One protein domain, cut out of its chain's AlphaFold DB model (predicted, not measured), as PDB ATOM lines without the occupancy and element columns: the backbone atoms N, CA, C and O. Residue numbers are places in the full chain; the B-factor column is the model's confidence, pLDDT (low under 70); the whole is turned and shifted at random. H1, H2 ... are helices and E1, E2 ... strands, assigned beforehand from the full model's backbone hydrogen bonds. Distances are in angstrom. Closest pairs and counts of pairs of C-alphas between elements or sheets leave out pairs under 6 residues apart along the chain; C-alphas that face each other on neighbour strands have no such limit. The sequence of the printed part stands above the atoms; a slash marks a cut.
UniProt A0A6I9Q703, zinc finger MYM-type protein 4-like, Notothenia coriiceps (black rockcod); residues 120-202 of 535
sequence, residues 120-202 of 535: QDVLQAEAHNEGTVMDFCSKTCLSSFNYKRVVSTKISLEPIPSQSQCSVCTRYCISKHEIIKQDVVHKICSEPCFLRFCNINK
ATOM      1  N   GLN A 120     269.133 209.481 285.227       59.25
ATOM      2  CA  GLN A 120     268.595 208.190 284.771       59.25
ATOM      3  C   GLN A 120     268.713 207.988 283.248       59.25
ATOM      4  O   GLN A 120     268.707 206.852 282.784       59.25
ATOM      5  N   ASP A 121     268.878 209.071 282.481       62.91
ATOM      6  CA  ASP A 121     268.981 209.039 281.015       62.91
ATOM      7  C   ASP A 121     270.437 209.010 280.511       62.91
ATOM      8  O   ASP A 121     270.690 209.023 279.301       62.91
ATOM      9  N   VAL A 122     271.415 208.998 281.427       75.19
ATOM     10  CA  VAL A 122     272.842 208.984 281.085       75.19
ATOM     11  C   VAL A 122     273.241 207.577 280.643       75.19
ATOM     12  O   VAL A 122     273.326 206.652 281.446       75.19
ATOM     13  N   LEU A 123     273.543 207.421 279.357       79.06
ATOM     14  CA  LEU A 123     274.181 206.218 278.828       79.06
ATOM     15  C   LEU A 123     275.691 206.420 278.809       79.06
ATOM     16  O   LEU A 123     276.166 207.430 278.296       79.06
ATOM     17  N   GLN A 124     276.440 205.450 279.318       80.75
ATOM     18  CA  GLN A 124     277.897 205.492 279.347       80.75
ATOM     19  C   GLN A 124     278.494 204.517 278.335       80.75
ATOM     20  O   GLN A 124     277.989 203.408 278.161       80.75
ATOM     21  N   ALA A 125     279.553 204.936 277.643       76.81
ATOM     22  CA  ALA A 125     280.334 204.046 276.788       76.81
ATOM     23  C   ALA A 125     281.827 204.358 276.882       76.81
ATOM     24  O   ALA A 125     282.230 205.522 276.936       76.81
ATOM     25  N   GLU A 126     282.644 203.311 276.870       70.00
ATOM     26  CA  GLU A 126     284.094 203.422 277.004       70.00
ATOM     27  C   GLU A 126     284.757 203.875 275.693       70.00
ATOM     28  O   GLU A 126     284.521 203.344 274.597       70.00
ATOM     29  N   ALA A 127     285.638 204.870 275.795       60.81
ATOM     30  CA  ALA A 127     286.571 205.184 274.729       60.81
ATOM     31  C   ALA A 127     287.693 204.134 274.727       60.81
ATOM     32  O   ALA A 127     288.533 204.124 275.617       60.81
ATOM     33  N   HIS A 128     287.709 203.280 273.696       52.44
ATOM     34  CA  HIS A 128     288.628 202.142 273.492       52.44
ATOM     35  C   HIS A 128     290.123 202.350 273.841       52.44
ATOM     36  O   HIS A 128     290.824 201.357 273.969       52.44
ATOM     37  N   ASN A 129     290.639 203.580 273.987       49.12
ATOM     38  CA  ASN A 129     292.080 203.801 274.140       49.12
ATOM     39  C   ASN A 129     292.552 204.477 275.439       49.12
ATOM     40  O   ASN A 129     293.758 204.544 275.613       49.12
ATOM     41  N   GLU A 130     291.692 204.909 276.368       50.16
ATOM     42  CA  GLU A 130     292.167 205.633 277.576       50.16
ATOM     43  C   GLU A 130     291.320 205.396 278.845       50.16
ATOM     44  O   GLU A 130     291.429 206.138 279.817       50.16
ATOM     45  N   GLY A 131     290.434 204.390 278.858       57.31
ATOM     46  CA  GLY A 131     289.536 204.148 280.001       57.31
ATOM     47  C   GLY A 131     288.553 205.300 280.269       57.31
ATOM     48  O   GLY A 131     287.867 205.318 281.287       57.31
ATOM     49  N   THR A 132     288.469 206.280 279.362       64.88
ATOM     50  CA  THR A 132     287.603 207.448 279.520       64.88
ATOM     51  C   THR A 132     286.162 207.056 279.226       64.88
ATOM     52  O   THR A 132     285.804 206.712 278.094       64.88
ATOM     53  N   VAL A 133     285.321 207.117 280.252       76.94
ATOM     54  CA  VAL A 133     283.882 206.887 280.136       76.94
ATOM     55  C   VAL A 133     283.227 208.140 279.554       76.94
ATOM     56  O   VAL A 133     283.349 209.232 280.106       76.94
ATOM     57  N   MET A 134     282.547 208.000 278.416       81.81
ATOM     58  CA  MET A 134     281.821 209.095 277.769       81.81
ATOM     59  C   MET A 134     280.329 209.008 278.080       81.81
ATOM     60  O   MET A 134     279.730 207.941 277.947       81.81
ATOM     61  N   ASP A 135     279.723 210.146 278.421       86.12
ATOM     62  CA  ASP A 135     278.294 210.252 278.722       86.12
ATOM     63  C   ASP A 135     277.468 210.616 277.465       86.12
ATOM     64  O   ASP A 135     277.832 211.488 276.663       86.12
ATOM     65  N   PHE A 136     276.302 209.990 277.303       85.69
ATOM     66  CA  PHE A 136     275.367 210.210 276.198       85.69
ATOM     67  C   PHE A 136     273.939 210.410 276.711       85.69
ATOM     68  O   PHE A 136     273.476 209.662 277.558       85.69
ATOM     69  N   CYS A 137     273.206 211.377 276.147       84.75
ATOM     70  CA  CYS A 137     271.832 211.688 276.571       84.75
ATOM     71  C   CYS A 137     270.754 210.765 275.975       84.75
ATOM     72  O   CYS A 137     269.576 210.950 276.248       84.75
ATOM     73  N   SER A 138     271.111 209.874 275.039       85.69
ATOM     74  CA  SER A 138     270.150 208.974 274.385       85.69
ATOM     75  C   SER A 138     270.830 207.839 273.618       85.69
ATOM     76  O   SER A 138     271.970 207.968 273.156       85.69
ATOM     77  N   LYS A 139     270.079 206.753 273.374       84.81
ATOM     78  CA  LYS A 139     270.510 205.639 272.504       84.81
ATOM     79  C   LYS A 139     270.818 206.114 271.074       84.81
ATOM     80  O   LYS A 139     271.707 205.577 270.413       84.81
ATOM     81  N   THR A 140     270.134 207.156 270.597       84.69
ATOM     82  CA  THR A 140     270.371 207.767 269.276       84.69
ATOM     83  C   THR A 140     271.721 208.489 269.216       84.69
ATOM     84  O   THR A 140     272.438 208.361 268.222       84.69
ATOM     85  N   CYS A 141     272.108 209.207 270.278       85.88
ATOM     86  CA  CYS A 141     273.432 209.828 270.393       85.88
ATOM     87  C   CYS A 141     274.548 208.778 270.395       85.88
ATOM     88  O   CYS A 141     275.508 208.904 269.635       85.88
ATOM     89  N   LEU A 142     274.388 207.728 271.205       87.62
ATOM     90  CA  LEU A 142     275.360 206.641 271.313       87.62
ATOM     91  C   LEU A 142     275.530 205.887 269.981       87.62
ATOM     92  O   LEU A 142     276.644 205.712 269.494       87.62
ATOM     93  N   SER A 143     274.425 205.496 269.339       85.50
ATOM     94  CA  SER A 143     274.464 204.802 268.041       85.50
ATOM     95  C   SER A 143     275.036 205.667 266.913       85.50
ATOM     96  O   SER A 143     275.799 205.162 266.091       85.50
ATOM     97  N   SER A 144     274.733 206.970 266.883       84.50
ATOM     98  CA  SER A 144     275.297 207.899 265.889       84.50
ATOM     99  C   SER A 144     276.800 208.102 266.079       84.50
ATOM    100  O   SER A 144     277.535 208.188 265.093       84.50
ATOM    101  N   PHE A 145     277.265 208.145 267.330       85.38
ATOM    102  CA  PHE A 145     278.686 208.184 267.659       85.38
ATOM    103  C   PHE A 145     279.403 206.909 267.192       85.38
ATOM    104  O   PHE A 145     280.396 206.997 266.467       85.38
ATOM    105  N   ASN A 146     278.858 205.735 267.526       83.94
ATOM    106  CA  ASN A 146     279.425 204.447 267.123       83.94
ATOM    107  C   ASN A 146     279.460 204.285 265.600       83.94
ATOM    108  O   ASN A 146     280.488 203.901 265.052       83.94
ATOM    109  N   TYR A 147     278.380 204.642 264.901       79.75
ATOM    110  CA  TYR A 147     278.325 204.561 263.441       79.75
ATOM    111  C   TYR A 147     279.382 205.454 262.783       79.75
ATOM    112  O   TYR A 147     280.145 204.988 261.937       79.75
ATOM    113  N   LYS A 148     279.487 206.718 263.223       79.25
ATOM    114  CA  LYS A 148     280.519 207.642 262.736       79.25
ATOM    115  C   LYS A 148     281.918 207.061 262.940       79.25
ATOM    116  O   LYS A 148     282.758 207.162 262.048       79.25
ATOM    117  N   ARG A 149     282.159 206.429 264.091       75.12
ATOM    118  CA  ARG A 149     283.439 205.798 264.435       75.12
ATOM    119  C   ARG A 149     283.760 204.604 263.528       75.12
ATOM    120  O   ARG A 149     284.876 204.526 263.019       75.12
ATOM    121  N   VAL A 150     282.791 203.718 263.290       70.94
ATOM    122  CA  VAL A 150     282.945 202.514 262.448       70.94
ATOM    123  C   VAL A 150     283.174 202.882 260.979       70.94
ATOM    124  O   VAL A 150     284.090 202.361 260.345       70.94
ATOM    125  N   VAL A 151     282.395 203.822 260.440       67.00
ATOM    126  CA  VAL A 151     282.532 204.254 259.038       67.00
ATOM    127  C   VAL A 151     283.823 205.039 258.808       67.00
ATOM    128  O   VAL A 151     284.468 204.841 257.786       67.00
ATOM    129  N   SER A 152     284.266 205.846 259.780       61.38
ATOM    130  CA  SER A 152     285.554 206.556 259.682       61.38
ATOM    131  C   SER A 152     286.765 205.618 259.664       61.38
ATOM    132  O   SER A 152     287.857 206.065 259.328       61.38
ATOM    133  N   THR A 153     286.606 204.347 260.054       57.69
ATOM    134  CA  THR A 153     287.733 203.416 260.192       57.69
ATOM    135  C   THR A 153     287.704 202.216 259.252       57.69
ATOM    136  O   THR A 153     288.788 201.686 259.015       57.69
ATOM    137  N   LYS A 154     286.554 201.743 258.729       56.81
ATOM    138  CA  LYS A 154     286.548 200.420 258.060       56.81
ATOM    139  C   LYS A 154     285.641 200.165 256.844       56.81
ATOM    140  O   LYS A 154     285.860 199.130 256.226       56.81
ATOM    141  N   ILE A 155     284.652 200.986 256.456       55.03
ATOM    142  CA  ILE A 155     283.709 200.575 255.380       55.03
ATOM    143  C   ILE A 155     283.183 201.761 254.549       55.03
ATOM    144  O   ILE A 155     282.558 202.667 255.098       55.03
ATOM    145  N   SER A 156     283.355 201.703 253.221       52.12
ATOM    146  CA  SER A 156     282.555 202.478 252.257       52.12
ATOM    147  C   SER A 156     281.306 201.673 251.901       52.12
ATOM    148  O   SER A 156     281.410 200.615 251.289       52.12
ATOM    149  N   LEU A 157     280.134 202.135 252.337       58.53
ATOM    150  CA  LEU A 157     278.840 201.541 251.985       58.53
ATOM    151  C   LEU A 157     278.303 202.212 250.716       58.53
ATOM    152  O   LEU A 157     278.344 203.441 250.617       58.53
ATOM    153  N   GLU A 158     277.790 201.417 249.775       56.91
ATOM    154  CA  GLU A 158     277.157 201.938 248.563       56.91
ATOM    155  C   GLU A 158     275.812 202.627 248.876       56.91
ATOM    156  O   GLU A 158     275.055 202.151 249.730       56.91
ATOM    157  N   PRO A 159     275.489 203.756 248.215       55.31
ATOM    158  CA  PRO A 159     274.253 204.486 248.463       55.31
ATOM    159  C   PRO A 159     273.030 203.721 247.943       55.31
ATOM    160  O   PRO A 159     272.950 203.375 246.768       55.31
ATOM    161  N   ILE A 160     272.020 203.547 248.796       65.25
ATOM    162  CA  ILE A 160     270.684 203.118 248.364       65.25
ATOM    163  C   ILE A 160     270.001 204.314 247.670       65.25
ATOM    164  O   ILE A 160     269.960 205.401 248.261       65.25
ATOM    165  N   PRO A 161     269.431 204.162 246.458       56.12
ATOM    166  CA  PRO A 161     268.701 205.242 245.796       56.12
ATOM    167  C   PRO A 161     267.538 205.705 246.689       56.12
ATOM    168  O   PRO A 161     266.776 204.872 247.168       56.12
ATOM    169  N   SER A 162     267.426 207.025 246.912       66.00
ATOM    170  CA  SER A 162     266.565 207.762 247.879       66.00
ATOM    171  C   SER A 162     267.179 208.128 249.240       66.00
ATOM    172  O   SER A 162     266.584 208.922 249.973       66.00
ATOM    173  N   GLN A 163     268.371 207.632 249.587       80.81
ATOM    174  CA  GLN A 163     269.042 207.999 250.838       80.81
ATOM    175  C   GLN A 163     270.166 209.009 250.605       80.81
ATOM    176  O   GLN A 163     270.903 208.943 249.627       80.81
ATOM    177  N   SER A 164     270.316 209.943 251.542       84.00
ATOM    178  CA  SER A 164     271.384 210.946 251.533       84.00
ATOM    179  C   SER A 164     272.355 210.699 252.678       84.00
ATOM    180  O   SER A 164     271.976 210.162 253.724       84.00
ATOM    181  N   GLN A 165     273.611 211.096 252.498       90.19
ATOM    182  CA  GLN A 165     274.598 211.008 253.562       90.19
ATOM    183  C   GLN A 165     274.375 212.129 254.583       90.19
ATOM    184  O   GLN A 165     274.424 213.315 254.255       90.19
ATOM    185  N   CYS A 166     274.161 211.759 255.845       90.44
ATOM    186  CA  CYS A 166     274.024 212.726 256.925       90.44
ATOM    187  C   CYS A 166     275.347 213.468 257.172       90.44
ATOM    188  O   CYS A 166     276.347 212.838 257.517       90.44
ATOM    189  N   SER A 167     275.348 214.804 257.132       89.75
ATOM    190  CA  SER A 167     276.576 215.616 257.261       89.75
ATOM    191  C   SER A 167     277.281 215.534 258.631       89.75
ATOM    192  O   SER A 167     278.393 216.028 258.778       89.75
ATOM    193  N   VAL A 168     276.656 214.932 259.651       89.56
ATOM    194  CA  VAL A 168     277.209 214.842 261.022       89.56
ATOM    195  C   VAL A 168     277.746 213.459 261.374       89.56
ATOM    196  O   VAL A 168     278.895 213.336 261.806       89.56
ATOM    197  N   CYS A 169     276.900 212.433 261.244       87.19
ATOM    198  CA  CYS A 169     277.228 211.047 261.581       87.19
ATOM    199  C   CYS A 169     277.571 210.185 260.362       87.19
ATOM    200  O   CYS A 169     277.747 208.986 260.533       87.19
ATOM    201  N   THR A 170     277.602 210.773 259.158       87.00
ATOM    202  CA  THR A 170     277.947 210.131 257.872       87.00
ATOM    203  C   THR A 170     277.079 208.933 257.478       87.00
ATOM    204  O   THR A 170     277.397 208.227 256.527       87.00
ATOM    205  N   ARG A 171     275.959 208.716 258.177       84.50
ATOM    206  CA  ARG A 171     274.993 207.648 257.904       84.50
ATOM    207  C   ARG A 171     274.151 207.950 256.674       84.50
ATOM    208  O   ARG A 171     273.554 209.023 256.595       84.50
ATOM    209  N   TYR A 172     274.048 206.976 255.774       84.19
ATOM    210  CA  TYR A 172     273.058 206.986 254.700       84.19
ATOM    211  C   TYR A 172     271.668 206.719 255.274       84.19
ATOM    212  O   TYR A 172     271.449 205.742 255.996       84.19
ATOM    213  N   CYS A 173     270.761 207.664 255.052       82.56
ATOM    214  CA  CYS A 173     269.393 207.617 255.559       82.56
ATOM    215  C   CYS A 173     268.514 208.670 254.870       82.56
ATOM    216  O   CYS A 173     268.991 209.545 254.143       82.56
ATOM    217  N   ILE A 174     267.210 208.589 255.132       83.50
ATOM    218  CA  ILE A 174     266.257 209.632 254.753       83.50
ATOM    219  C   ILE A 174     266.508 210.850 255.646       83.50
ATOM    220  O   ILE A 174     266.518 210.744 256.877       83.50
ATOM    221  N   SER A 175     266.741 212.001 255.017       86.00
ATOM    222  CA  SER A 175     266.949 213.261 255.725       86.00
ATOM    223  C   SER A 175     265.673 213.677 256.459       86.00
ATOM    224  O   SER A 175     264.598 213.689 255.867       86.00
ATOM    225  N   LYS A 176     265.795 214.031 257.741       86.12
ATOM    226  CA  LYS A 176     264.706 214.624 258.539       86.12
ATOM    227  C   LYS A 176     264.816 216.141 258.633       86.12
ATOM    228  O   LYS A 176     263.804 216.809 258.794       86.12
ATOM    229  N   HIS A 177     266.034 216.673 258.538       85.06
ATOM    230  CA  HIS A 177     266.294 218.107 258.576       85.06
ATOM    231  C   HIS A 177     267.218 218.497 257.432       85.06
ATOM    232  O   HIS A 177     268.182 217.792 257.131       85.06
ATOM    233  N   GLU A 178     266.946 219.644 256.821       90.06
ATOM    234  CA  GLU A 178     267.766 220.201 255.751       90.06
ATOM    235  C   GLU A 178     268.187 221.613 256.131       90.06
ATOM    236  O   GLU A 178     267.353 222.440 256.497       90.06
ATOM    237  N   ILE A 179     269.492 221.880 256.097       86.75
ATOM    238  CA  ILE A 179     270.046 223.176 256.491       86.75
ATOM    239  C   ILE A 179     270.878 223.725 255.347       86.75
ATOM    240  O   ILE A 179     271.862 223.113 254.944       86.75
ATOM    241  N   ILE A 180     270.522 224.915 254.875       86.88
ATOM    242  CA  ILE A 180     271.329 225.659 253.909       86.88
ATOM    243  C   ILE A 180     272.331 226.518 254.684       86.88
ATOM    244  O   ILE A 180     271.930 227.358 255.503       86.88
ATOM    245  N   LYS A 181     273.627 226.298 254.448       81.94
ATOM    246  CA  LYS A 181     274.727 227.116 254.980       81.94
ATOM    247  C   LYS A 181     275.725 227.376 253.855       81.94
ATOM    248  O   LYS A 181     276.198 226.430 253.245       81.94
ATOM    249  N   GLN A 182     276.056 228.649 253.612       82.06
ATOM    250  CA  GLN A 182     276.985 229.052 252.540       82.06
ATOM    251  C   GLN A 182     276.602 228.450 251.173       82.06
ATOM    252  O   GLN A 182     277.458 227.954 250.455       82.06
ATOM    253  N   ASP A 183     275.301 228.461 250.857       85.25
ATOM    254  CA  ASP A 183     274.715 227.911 249.622       85.25
ATOM    255  C   ASP A 183     274.832 226.381 249.443       85.25
ATOM    256  O   ASP A 183     274.479 225.823 248.408       85.25
ATOM    257  N   VAL A 184     275.263 225.663 250.487       90.19
ATOM    258  CA  VAL A 184     275.318 224.196 250.510       90.19
ATOM    259  C   VAL A 184     274.162 223.639 251.340       90.19
ATOM    260  O   VAL A 184     273.940 224.049 252.483       90.19
ATOM    261  N   VAL A 185     273.431 222.672 250.775       89.75
ATOM    262  CA  VAL A 185     272.353 221.945 251.462       89.75
ATOM    263  C   VAL A 185     272.939 220.784 252.268       89.75
ATOM    264  O   VAL A 185     273.376 219.776 251.714       89.75
ATOM    265  N   HIS A 186     272.894 220.890 253.592       90.25
ATOM    266  CA  HIS A 186     273.287 219.830 254.515       90.25
ATOM    267  C   HIS A 186     272.077 218.984 254.918       90.25
ATOM    268  O   HIS A 186     271.127 219.490 255.520       90.25
ATOM    269  N   LYS A 187     272.126 217.685 254.612       91.25
ATOM    270  CA  LYS A 187     271.093 216.702 254.972       91.25
ATOM    271  C   LYS A 187     271.414 216.073 256.330       91.25
ATOM    272  O   LYS A 187     272.562 215.704 256.598       91.25
ATOM    273  N   ILE A 188     270.418 215.956 257.207       91.94
ATOM    274  CA  ILE A 188     270.600 215.542 258.604       91.94
ATOM    275  C   ILE A 188     269.539 214.515 259.010       91.94
ATOM    276  O   ILE A 188     268.345 214.687 258.787       91.94
ATOM    277  N   CYS A 189     269.977 213.444 259.671       89.19
ATOM    278  CA  CYS A 189     269.157 212.259 259.930       89.19
ATOM    279  C   CYS A 189     268.257 212.313 261.173       89.19
ATOM    280  O   CYS A 189     267.333 211.511 261.306       89.19
ATOM    281  N   SER A 190     268.565 213.179 262.139       86.25
ATOM    282  CA  SER A 190     267.957 213.132 263.473       86.25
ATOM    283  C   SER A 190     268.168 214.428 264.250       86.25
ATOM    284  O   SER A 190     269.083 215.189 263.939       86.25
ATOM    285  N   GLU A 191     267.358 214.630 265.293       85.75
ATOM    286  CA  GLU A 191     267.463 215.763 266.224       85.75
ATOM    287  C   GLU A 191     268.859 215.871 266.875       85.75
ATOM    288  O   GLU A 191     269.463 216.939 266.814       85.75
ATOM    289  N   PRO A 192     269.490 214.791 267.391       86.81
ATOM    290  CA  PRO A 192     270.844 214.901 267.936       86.81
ATOM    291  C   PRO A 192     271.901 215.316 266.913       86.81
ATOM    292  O   PRO A 192     272.829 216.055 267.244       86.81
ATOM    293  N   CYS A 193     271.775 214.843 265.668       87.94
ATOM    294  CA  CYS A 193     272.662 215.274 264.592       87.94
ATOM    295  C   CYS A 193     272.392 216.734 264.218       87.94
ATOM    296  O   CYS A 193     273.343 217.468 263.984       87.94
ATOM    297  N   PHE A 194     271.135 217.176 264.225       88.38
ATOM    298  CA  PHE A 194     270.773 218.574 264.007       88.38
ATOM    299  C   PHE A 194     271.406 219.481 265.071       88.38
ATOM    300  O   PHE A 194     272.167 220.388 264.728       88.38
ATOM    301  N   LEU A 195     271.215 219.168 266.354       84.06
ATOM    302  CA  LEU A 195     271.801 219.921 267.466       84.06
ATOM    303  C   LEU A 195     273.334 219.947 267.394       84.06
ATOM    304  O   LEU A 195     273.944 221.008 267.535       84.06
ATOM    305  N   ARG A 196     273.977 218.806 267.099       86.75
ATOM    306  CA  ARG A 196     275.439 218.759 266.933       86.75
ATOM    307  C   ARG A 196     275.907 219.577 265.730       86.75
ATOM    308  O   ARG A 196     276.930 220.252 265.837       86.75
ATOM    309  N   PHE A 197     275.185 219.535 264.609       88.88
ATOM    310  CA  PHE A 197     275.495 220.350 263.435       88.88
ATOM    311  C   PHE A 197     275.446 221.834 263.789       88.88
ATOM    312  O   PHE A 197     276.407 222.554 263.520       88.88
ATOM    313  N   CYS A 198     274.363 222.281 264.421       86.00
ATOM    314  CA  CYS A 198     274.185 223.670 264.819       86.00
ATOM    315  C   CYS A 198     275.262 224.119 265.816       86.00
ATOM    316  O   CYS A 198     275.859 225.172 265.606       86.00
ATOM    317  N   ASN A 199     275.606 223.288 266.808       83.06
ATOM    318  CA  ASN A 199     276.674 223.575 267.773       83.06
ATOM    319  C   ASN A 199     278.054 223.724 267.111       83.06
ATOM    320  O   ASN A 199     278.739 224.720 267.340       83.06
ATOM    321  N   ILE A 200     278.457 222.782 266.245       85.38
ATOM    322  CA  ILE A 200     279.738 222.867 265.514       85.38
ATOM    323  C   ILE A 200     279.776 224.127 264.641       85.38
ATOM    324  O   ILE A 200     280.798 224.806 264.551       85.38
ATOM    325  N   ASN A 201     278.654 224.445 263.999       84.38
ATOM    326  CA  ASN A 201     278.559 225.545 263.048       84.38
ATOM    327  C   ASN A 201     278.179 226.889 263.684       84.38
ATOM    328  O   ASN A 201     278.024 227.854 262.935       84.38
ATOM    329  N   LYS A 202     278.052 226.954 265.018       83.12
ATOM    330  CA  LYS A 202     277.629 228.135 265.792       83.12
ATOM    331  C   LYS A 202     276.311 228.745 265.293       83.12
ATOM    332  O   LYS A 202     276.137 229.961 265.314       83.12
TER     333      LYS A 202
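AT A GLANCE: This is residues 120 to 202 of the 535 residues of the protein "zinc finger MYM-type protein 4-like" of Notothenia coriiceps (black rockcod) (UniProt A0A6I9Q703). Two strand hairpins, each followed by a helix, stand one after the other, with the hairpins E1 and E2 and E3 and E4 at opposite ends of the longest axis and H1 and H2 between them, meeting at a steep angle. A long loop, residues 155 to 176, swings out beyond the last residues of H1 and folds back toward the middle before E3. The 83 printed residues hold two named helices and four named strands in the order E1 E2 H1 E3 E4 H2, in two antiparallel two-stranded sheets; the class is mixed, helices and strands. The whole is only just compact, close to loose, with a radius of gyration of the C-alphas of 14.0 A and spans of 40 by 29 by 22 A.

IN THESE COORDINATES: E1, residues 123 to 126, begins at C-alpha (274.181, 206.218, 278.828), and E2 is residues 133 to 136. H1, residues 139 to 154, is 22.2 A long. E3, residues 177 to 181, is 12.9 A long and E4, residues 184 to 188, is 12.8 A long. H2, residues 191 to 200, is 14.2 A long and ends at C-alpha (279.738, 222.867, 265.514).

HOW THE PARTS SIT: E1 and E2 form an antiparallel hairpin, with N 125 and O 134 within hydrogen-bond range at 3.0 A. The closest C-alphas of E2 and H1, Phe 136 and Leu 142, are 6.0 A apart. H1, with residues 140 to 144 alone, touches H2 at a steep tilt of 65 degrees, the same way; their closest C-alphas, Cys 141 and Pro 192, are 6.2 A apart. The closest C-alphas of H2 and E4, Phe 194 and Ile 188, are also 6.2 A apart. E3 and E4 form the other antiparallel hairpin, with N 186 and O 179 within hydrogen-bond range at 2.8 A. E1 and E2 are apart from E3, E4 and H2. In H1 and H2 every O i to N i+4 pair is within hydrogen-bond range.

THE WHOLE: The C-alphas farthest apart, Gly 131 and Asp 183, are 41.3 A apart. The printed part has no cut. The link from H1 to E3 is long, 22 residues, and within it residues 164 to 165 pair with 172 to 173, antiparallel. The mean pLDDT of the printed part is 78.3; residues 120 to 121, 127 to 132 and 151 to 162 are under 70.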